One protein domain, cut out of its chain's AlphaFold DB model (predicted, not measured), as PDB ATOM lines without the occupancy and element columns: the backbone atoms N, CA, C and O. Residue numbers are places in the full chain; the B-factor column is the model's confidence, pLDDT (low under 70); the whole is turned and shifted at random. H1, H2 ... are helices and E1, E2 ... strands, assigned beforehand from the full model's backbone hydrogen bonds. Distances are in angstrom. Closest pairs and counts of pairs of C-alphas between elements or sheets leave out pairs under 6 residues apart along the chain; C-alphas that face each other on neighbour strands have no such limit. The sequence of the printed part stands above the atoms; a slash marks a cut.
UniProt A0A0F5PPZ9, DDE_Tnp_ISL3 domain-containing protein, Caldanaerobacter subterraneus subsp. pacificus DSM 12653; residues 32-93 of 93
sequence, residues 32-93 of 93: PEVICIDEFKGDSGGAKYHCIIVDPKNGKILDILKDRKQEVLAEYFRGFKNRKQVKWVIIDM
ATOM      1  N   PRO A  32      59.797  88.802 206.460       95.19
ATOM      2  CA  PRO A  32      60.282  89.717 205.418       95.19
ATOM      3  C   PRO A  32      61.474  90.578 205.885       95.19
ATOM      4  O   PRO A  32      61.881  90.541 207.042       95.19
ATOM      5  N   GLU A  33      62.034  91.396 204.987       96.50
ATOM      6  CA  GLU A  33      63.118  92.339 205.332       96.50
ATOM      7  C   GLU A  33      62.667  93.489 206.247       96.50
ATOM      8  O   GLU A  33      63.492  94.084 206.941       96.50
ATOM      9  N   VAL A  34      61.380  93.837 206.220       97.19
ATOM     10  CA  VAL A  34      60.791  94.928 207.003       97.19
ATOM     11  C   VAL A  34      59.586  94.369 207.733       97.19
ATOM     12  O   VAL A  34      58.700  93.809 207.090       97.19
ATOM     13  N   ILE A  35      59.538  94.544 209.048       96.75
ATOM     14  CA  ILE A  35      58.361  94.220 209.855       96.75
ATOM     15  C   ILE A  35      57.866  95.463 210.590       96.75
ATOM     16  O   ILE A  35      58.659  96.300 211.023       96.75
ATOM     17  N   CYS A  36      56.552  95.564 210.732       96.56
ATOM     18  CA  CYS A  36      55.880  96.536 211.579       96.56
ATOM     19  C   CYS A  36      55.145  95.792 212.699       96.56
ATOM     20  O   CYS A  36      54.531  94.753 212.443       96.56
ATOM     21  N   ILE A  37      55.237  96.310 213.920       95.75
ATOM     22  CA  ILE A  37      54.575  95.784 215.112       95.75
ATOM     23  C   ILE A  37      53.720  96.904 215.694       95.75
ATOM     24  O   ILE A  37      54.242  97.974 216.001       95.75
ATOM     25  N   ASP A  38      52.431  96.642 215.874       94.62
ATOM     26  CA  ASP A  38      51.481  97.622 216.402       94.62
ATOM     27  C   ASP A  38      50.455  96.959 217.337       94.62
ATOM     28  O   ASP A  38      50.361  95.728 217.410       94.62
ATOM     29  N   GLU A  39      49.686  97.766 218.063       93.62
ATOM     30  CA  GLU A  39      48.590  97.331 218.925       93.62
ATOM     31  C   GLU A  39      47.244  97.807 218.382       93.62
ATOM     32  O   GLU A  39      47.049  98.967 218.032       93.62
ATOM     33  N   PHE A  40      46.258  96.915 218.387       92.50
ATOM     34  CA  PHE A  40      44.881  97.279 218.082       92.50
ATOM     35  C   PHE A  40      43.945  96.811 219.188       92.50
ATOM     36  O   PHE A  40      44.206  95.845 219.907       92.50
ATOM     37  N   LYS A  41      42.835  97.530 219.357       92.06
ATOM     38  CA  LYS A  41      41.834  97.207 220.371       92.06
ATOM     39  C   LYS A  41      40.956  96.046 219.896       92.06
ATOM     40  O   LYS A  41      40.379  96.117 218.814       92.06
ATOM     41  N   GLY A  42      40.795  95.039 220.747       89.81
ATOM     42  CA  GLY A  42      39.925  93.883 220.538       89.81
ATOM     43  C   GLY A  42      39.372  93.367 221.867       89.81
ATOM     44  O   GLY A  42      39.714  93.879 222.925       89.81
ATOM     45  N   ASP A  43      38.479  92.386 221.829       89.31
ATOM     46  CA  ASP A  43      37.891  91.743 223.021       89.31
ATOM     47  C   ASP A  43      37.996  90.207 222.984       89.31
ATOM     48  O   ASP A  43      37.522  89.494 223.872       89.31
ATOM     49  N   SER A  44      38.674  89.681 221.963       85.62
ATOM     50  CA  SER A  44      38.886  88.250 221.770       85.62
ATOM     51  C   SER A  44      39.877  87.674 222.786       85.62
ATOM     52  O   SER A  44      40.885  88.291 223.132       85.62
ATOM     53  N   GLY A  45      39.618  86.456 223.269       82.25
ATOM     54  CA  GLY A  45      40.531  85.746 224.178       82.25
ATOM     55  C   GLY A  45      40.727  86.411 225.549       82.25
ATOM     56  O   GLY A  45      41.726  86.139 226.217       82.25
ATOM     57  N   GLY A  46      39.806  87.295 225.958       86.31
ATOM     58  CA  GLY A  46      39.862  88.010 227.238       86.31
ATOM     59  C   GLY A  46      40.902  89.134 227.297       86.31
ATOM     60  O   GLY A  46      41.206  89.618 228.386       86.31
ATOM     61  N   ALA A  47      41.461  89.544 226.155       86.50
ATOM     62  CA  ALA A  47      42.409  90.650 226.053       86.50
ATOM     63  C   ALA A  47      41.736  91.881 225.430       86.50
ATOM     64  O   ALA A  47      40.960  91.747 224.490       86.50
ATOM     65  N   LYS A  48      42.043  93.074 225.964       89.12
ATOM     66  CA  LYS A  48      41.538  94.372 225.464       89.12
ATOM     67  C   LYS A  48      42.325  94.890 224.251       89.12
ATOM     68  O   LYS A  48      41.823  95.702 223.473       89.12
ATOM     69  N   TYR A  49      43.580  94.477 224.146       91.25
ATOM     70  CA  TYR A  49      44.489  94.861 223.079       91.25
ATOM     71  C   TYR A  49      45.197  93.616 222.576       91.25
ATOM     72  O   TYR A  49      45.552  92.745 223.373       91.25
ATOM     73  N   HIS A  50      45.404  93.575 221.269       93.50
ATOM     74  CA  HIS A  50      46.088  92.513 220.549       93.50
ATOM     75  C   HIS A  50      47.247  93.125 219.776       93.50
ATOM     76  O   HIS A  50      47.219  94.304 219.419       93.50
ATOM     77  N   CYS A  51      48.270  92.320 219.525       94.25
ATOM     78  CA  CYS A  51      49.446  92.745 218.780       94.25
ATOM     79  C   CYS A  51      49.316  92.277 217.330       94.25
ATOM     80  O   CYS A  51      48.975  91.121 217.087       94.25
ATOM     81  N   ILE A  52      49.576  93.157 216.369       94.50
ATOM     82  CA  ILE A  52      49.584  92.822 214.945       94.50
ATOM     83  C   ILE A  52      51.005  92.914 214.398       94.50
ATOM     84  O   ILE A  52      51.725  93.879 214.653       94.50
ATOM     85  N   ILE A  53      51.401  91.900 213.630       95.12
ATOM     86  CA  ILE A  53      52.677  91.855 212.922       95.12
ATOM     87  C   ILE A  53      52.391  91.981 211.429       95.12
ATOM     88  O   ILE A  53      51.619  91.205 210.864       95.12
ATOM     89  N   VAL A  54      53.013  92.958 210.776       95.31
ATOM     90  CA  VAL A  54      52.722  93.323 209.384       95.31
ATOM     91  C   VAL A  54      54.017  93.413 208.582       95.31
ATOM     92  O   VAL A  54      55.045  93.856 209.083       95.31
ATOM     93  N   ASP A  55      53.958  93.022 207.314       95.12
ATOM     94  CA  ASP A  55      54.907  93.404 206.274       95.12
ATOM     95  C   ASP A  55      54.422  94.716 205.633       95.12
ATOM     96  O   ASP A  55      53.530  94.688 204.773       95.12
ATOM     97  N   PRO A  56      54.969  95.878 206.030       94.88
ATOM     98  CA  PRO A  56      54.508  97.161 205.516       94.88
ATOM     99  C   PRO A  56      54.917  97.385 204.056       94.88
ATOM    100  O   PRO A  56      54.286  98.178 203.366       94.88
ATOM    101  N   LYS A  57      55.947  96.685 203.557       94.50
ATOM    102  CA  LYS A  57      56.423  96.832 202.175       94.50
ATOM    103  C   LYS A  57      55.438  96.207 201.192       94.50
ATOM    104  O   LYS A  57      55.187  96.775 200.135       94.50
ATOM    105  N   ASN A  58      54.887  95.046 201.548       92.56
ATOM    106  CA  ASN A  58      53.911  94.329 200.723       92.56
ATOM    107  C   ASN A  58      52.452  94.551 201.156       92.56
ATOM    108  O   ASN A  58      51.550  94.037 200.497       92.56
ATOM    109  N   GLY A  59      52.212  95.267 202.259       91.94
ATOM    110  CA  GLY A  59      50.872  95.503 202.804       91.94
ATOM    111  C   GLY A  59      50.186  94.224 203.293       91.94
ATOM    112  O   GLY A  59      48.983  94.061 203.095       91.94
ATOM    113  N   LYS A  60      50.943  93.285 203.878       91.81
ATOM    114  CA  LYS A  60      50.429  91.972 204.306       91.81
ATOM    115  C   LYS A  60      50.474  91.815 205.815       91.81
ATOM    116  O   LYS A  60      51.506  92.055 206.429       91.81
ATOM    117  N   ILE A  61      49.383  91.330 206.397       92.31
ATOM    118  CA  ILE A  61      49.365  90.893 207.795       92.31
ATOM    119  C   ILE A  61      50.100  89.555 207.866       92.31
ATOM    120  O   ILE A  61      49.748  88.624 207.141       92.31
ATOM    121  N   LEU A  62      51.130  89.488 208.707       93.00
ATOM    122  CA  LEU A  62      51.878  88.263 208.971       93.00
ATOM    123  C   LEU A  62      51.185  87.447 210.057       93.00
ATOM    124  O   LEU A  62      50.996  86.247 209.882       93.00
ATOM    125  N   ASP A  63      50.809  88.095 211.164       92.94
ATOM    126  CA  ASP A  63      50.132  87.425 212.273       92.94
ATOM    127  C   ASP A  63      49.435  88.403 213.231       92.94
ATOM    128  O   ASP A  63      49.720  89.605 213.236       92.94
ATOM    129  N   ILE A  64      48.544  87.863 214.063       92.00
ATOM    130  CA  ILE A  64      47.886  88.547 215.176       92.00
ATOM    131  C   ILE A  64      48.152  87.748 216.453       92.00
ATOM    132  O   ILE A  64      47.731  86.602 216.599       92.00
ATOM    133  N   LEU A  65      48.825  88.380 217.407       91.81
ATOM    134  CA  LEU A  65      49.213  87.794 218.681       91.81
ATOM    135  C   LEU A  65      48.316  88.296 219.813       91.81
ATOM    136  O   LEU A  65      47.709  89.368 219.747       91.81
ATOM    137  N   LYS A  66      48.269  87.514 220.894       89.00
ATOM    138  CA  LYS A  66      47.422  87.796 222.059       89.00
ATOM    139  C   LYS A  66      47.720  89.148 222.706       89.00
ATOM    140  O   LYS A  66      46.787  89.836 223.095       89.00
ATOM    141  N   ASP A  67      48.993  89.489 222.869       88.38
ATOM    142  CA  ASP A  67      49.443  90.772 223.405       88.38
ATOM    143  C   ASP A  67      50.855  91.107 222.881       88.38
ATOM    144  O   ASP A  67      51.486  90.292 222.200       88.38
ATOM    145  N   ARG A  68      51.333  92.327 223.155       87.94
ATOM    146  CA  ARG A  68      52.666  92.821 222.760       87.94
ATOM    147  C   ARG A  68      53.735  92.563 223.831       87.94
ATOM    148  O   ARG A  68      54.812  93.157 223.785       87.94
ATOM    149  N   LYS A  69      53.477  91.711 224.832       90.06
ATOM    150  CA  LYS A  69      54.480  91.458 225.876       90.06
ATOM    151  C   LYS A  69      55.726  90.846 225.259       90.06
ATOM    152  O   LYS A  69      55.662  90.012 224.357       90.06
ATOM    153  N   GLN A  70      56.874  91.225 225.810       91.44
ATOM    154  CA  GLN A  70      58.171  90.772 225.324       91.44
ATOM    155  C   GLN A  70      58.281  89.241 225.271       91.44
ATOM    156  O   GLN A  70      58.855  88.710 224.326       91.44
ATOM    157  N   GLU A  71      57.716  88.532 226.248       93.88
ATOM    158  CA  GLU A  71      57.711  87.063 226.294       93.88
ATOM    159  C   GLU A  71      56.960  86.450 225.105       93.88
ATOM    160  O   GLU A  71      57.484  85.549 224.450       93.88
ATOM    161  N   VAL A  72      55.787  87.001 224.771       92.12
ATOM    162  CA  VAL A  72      54.944  86.551 223.653       92.12
ATOM    163  C   VAL A  72      55.637  86.811 222.317       92.12
ATOM    164  O   VAL A  72      55.725  85.916 221.476       92.12
ATOM    165  N   LEU A  73      56.203  88.007 222.133       93.44
ATOM    166  CA  LEU A  73      56.969  88.341 220.928       93.44
ATOM    167  C   LEU A  73      58.217  87.458 220.787       93.44
ATOM    168  O   LEU A  73      58.517  86.966 219.700       93.44
ATOM    169  N   ALA A  74      58.946  87.229 221.880       93.81
ATOM    170  CA  ALA A  74      60.146  86.401 221.869       93.81
ATOM    171  C   ALA A  74      59.832  84.940 221.519       93.81
ATOM    172  O   ALA A  74      60.590  84.322 220.767       93.81
ATOM    173  N   GLU A  75      58.737  84.391 222.047       94.12
ATOM    174  CA  GLU A  75      58.256  83.055 221.702       94.12
ATOM    175  C   GLU A  75      57.853  82.973 220.227       94.12
ATOM    176  O   GLU A  75      58.348  82.097 219.515       94.12
ATOM    177  N   TYR A  76      57.063  83.936 219.744       93.50
ATOM    178  CA  TYR A  76      56.647  84.021 218.346       93.50
ATOM    179  C   TYR A  76      57.846  84.036 217.387       93.50
ATOM    180  O   TYR A  76      57.986  83.170 216.519       93.50
ATOM    181  N   PHE A  77      58.785  84.966 217.584       93.56
ATOM    182  CA  PHE A  77      59.933  85.095 216.689       93.56
ATOM    183  C   PHE A  77      60.906  83.910 216.781       93.56
ATOM    184  O   PHE A  77      61.635  83.644 215.822       93.56
ATOM    185  N   ARG A  78      60.920  83.148 217.887       93.44
ATOM    186  CA  ARG A  78      61.760  81.943 218.030       93.44
ATOM    187  C   ARG A  78      61.420  80.869 216.994       93.44
ATOM    188  O   ARG A  78      62.325  80.130 216.604       93.44
ATOM    189  N   GLY A  79      60.173  80.816 216.519       90.94
ATOM    190  CA  GLY A  79      59.734  79.891 215.471       90.94
ATOM    191  C   GLY A  79      60.397  80.126 214.107       90.94
ATOM    192  O   GLY A  79      60.499  79.200 213.301       90.94
ATOM    193  N   PHE A  80      60.922  81.329 213.857       93.31
ATOM    194  CA  PHE A  80      61.512  81.691 212.571       93.31
ATOM    195  C   PHE A  80      63.021  81.428 212.534       93.31
ATOM    196  O   PHE A  80      63.809  81.915 213.358       93.31
ATOM    197  N   LYS A  81      63.463  80.687 211.514       93.06
ATOM    198  CA  LYS A  81      64.891  80.409 211.281       93.06
ATOM    199  C   LYS A  81      65.617  81.598 210.647       93.06
ATOM    200  O   LYS A  81      66.791  81.822 210.929       93.06
ATOM    201  N   ASN A  82      64.915  82.389 209.842       95.25
ATOM    202  CA  ASN A  82      65.475  83.452 209.009       95.25
ATOM    203  C   ASN A  82      65.467  84.848 209.668       95.25
ATOM    204  O   ASN A  82      65.540  85.859 208.978       95.25
ATOM    205  N   ARG A  83      65.433  84.934 211.004       93.69
ATOM    206  CA  ARG A  83      65.365  86.208 211.755       93.69
ATOM    207  C   ARG A  83      66.409  87.253 211.352       93.69
ATOM    208  O   ARG A  83      66.120  88.440 211.383       93.69
ATOM    209  N   LYS A  84      67.609  86.820 210.954       94.25
ATOM    210  CA  LYS A  84      68.706  87.714 210.543       94.25
ATOM    211  C   LYS A  84      68.437  88.480 209.241       94.25
ATOM    212  O   LYS A  84      69.201  89.384 208.926       94.25
ATOM    213  N   GLN A  85      67.408  88.113 208.474       95.50
ATOM    214  CA  GLN A  85      67.069  88.809 207.232       95.50
ATOM    215  C   GLN A  85      66.208  90.055 207.451       95.50
ATOM    216  O   GLN A  85      66.131  90.899 206.561       95.50
ATOM    217  N   VAL A  86      65.580  90.177 208.624       96.19
ATOM    218  CA  VAL A  86      64.873  91.393 209.022       96.19
ATOM    219  C   VAL A  86      65.912  92.496 209.204       96.19
ATOM    220  O   VAL A  86      66.821  92.379 210.024       96.19
ATOM    221  N   LYS A  87      65.786  93.561 208.419       97.19
ATOM    222  CA  LYS A  87      66.673  94.732 208.426       97.19
ATOM    223  C   LYS A  87      66.050  95.906 209.171       97.19
ATOM    224  O   LYS A  87      66.775  96.710 209.746       97.19
ATOM    225  N   TRP A  88      64.722  95.994 209.156       96.69
ATOM    226  CA  TRP A  88      63.977  97.116 209.710       96.69
ATOM    227  C   TRP A  88      62.825  96.613 210.569       96.69
ATOM    228  O   TRP A  88      62.046  95.759 210.138       96.69
ATOM    229  N   VAL A  89      62.718  97.174 211.769       95.81
ATOM    230  CA  VAL A  89      61.591  96.966 212.678       95.81
ATOM    231  C   VAL A  89      60.973  98.329 212.941       95.81
ATOM    232  O   VAL A  89      61.659  99.236 213.406       95.81
ATOM    233  N   ILE A  90      59.697  98.468 212.605       96.00
ATOM    234  CA  ILE A  90      58.899  99.664 212.860       96.00
ATOM    235  C   ILE A  90      57.971  99.333 214.024       96.00
ATOM    236  O   ILE A  90      57.254  98.335 213.977       96.00
ATOM    237  N   ILE A  91      58.016 100.136 215.076       93.69
ATOM    238  CA  ILE A  91      57.167  99.972 216.252       93.69
ATOM    239  C   ILE A  91      56.888 101.353 216.834       93.69
ATOM    240  O   ILE A  91      57.809 102.169 216.926       93.69
ATOM    241  N   ASP A  92      55.633 101.614 217.190       86.56
ATOM    242  CA  ASP A  92      55.279 102.781 218.002       86.56
ATOM    243  C   ASP A  92      55.522 102.450 219.480       86.56
ATOM    244  O   ASP A  92      55.201 101.339 219.913       86.56
ATOM    245  N   MET A  93      56.157 103.348 220.237       72.00
ATOM    246  CA  MET A  93      56.545 103.074 221.632       72.00
ATOM    247  C   MET A  93      55.376 103.268 222.595       72.00
ATOM    248  O   MET A  93      54.929 104.422 222.746       72.00
TER     249      MET A  93
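What this domain is: This is residues 32 to 93 of the 93 residues of the protein "DDE_Tnp_ISL3 domain-containing protein" of Caldanaerobacter subterraneus subsp. pacificus DSM 12653 (UniProt A0A0F5PPZ9). A strongly twisted sheet of four strands makes a wall, and from one of its edges the chain swings away through one short helix, H1, that only grazes the sheet, then arches back to add the last strand, E4, at the other edge. The two long inner strands E1 and E2 form a hairpin, and the loop that joins them lies at one end of the longest axis. The printed part has 62 residues, with four named strands and one named helix in the order E1, E2, E3, H1, E4; the sheet runs E3, E2, E1, E4 and is mixed, and the class is mixed, helices and strands. The whole is compact, with a radius of gyration of the C-alphas of 11.7 A and spans of 34 by 23 by 20 A.

Where its parts are: Find C-alpha 34 at (60.791, 94.928, 207.003); from there E1, residues 34 to 41, runs 23.3 A to C-alpha 41 at (41.834, 97.207, 220.371). Next look at E2, residues 49 to 55, which covers 19.8 A, and E3, residues 60 to 65, which covers 15.0 A. H1 is residues 70 to 78, 12.0 A long. E4, residues 88 to 91, is 9.9 A long and ends at C-alpha 91 at (57.167, 99.972, 216.252).

How they stand to each other: Begin with the inner strands: E1 and E2 are antiparallel at 156 degrees, and N 36 and O 54 are 2.8 A apart, within hydrogen-bond range. On the other side of E1 is E4, parallel to it at 14 degrees, with N 37 and O 90 at 2.9 A. Edge strand E3 is antiparallel to E2 at 151 degrees, a second hairpin, with N 53 and O 63 at 2.9 A. E1, E2 and E3 form a meander, each strand the antiparallel neighbour of the one before. The edge strands E3 and E4 are apart. E3, H1 and E4 make a split strand-helix-strand unit, two strands running the same way with E2 and E1 between them in the sheet, and its crossover is right-handed. H1 is on the sheet but only grazes it, with residues 72 to 76; its closest C-alpha pair with E3 is Leu 65 and Val 72, 7.7 A apart. In H1 every O i to N i+4 pair is within hydrogen-bond range.

The domain as a whole: The two C-alphas farthest apart are those of Gly 46 and Gln 85, 33.8 A. The printed part has no cut and ends at Met 93, the chain's last residue. No link is long; those from E2 to E3 and from E3 to H1 are tight. The mean pLDDT of the printed part is 92.4, and no printed residue is under 70.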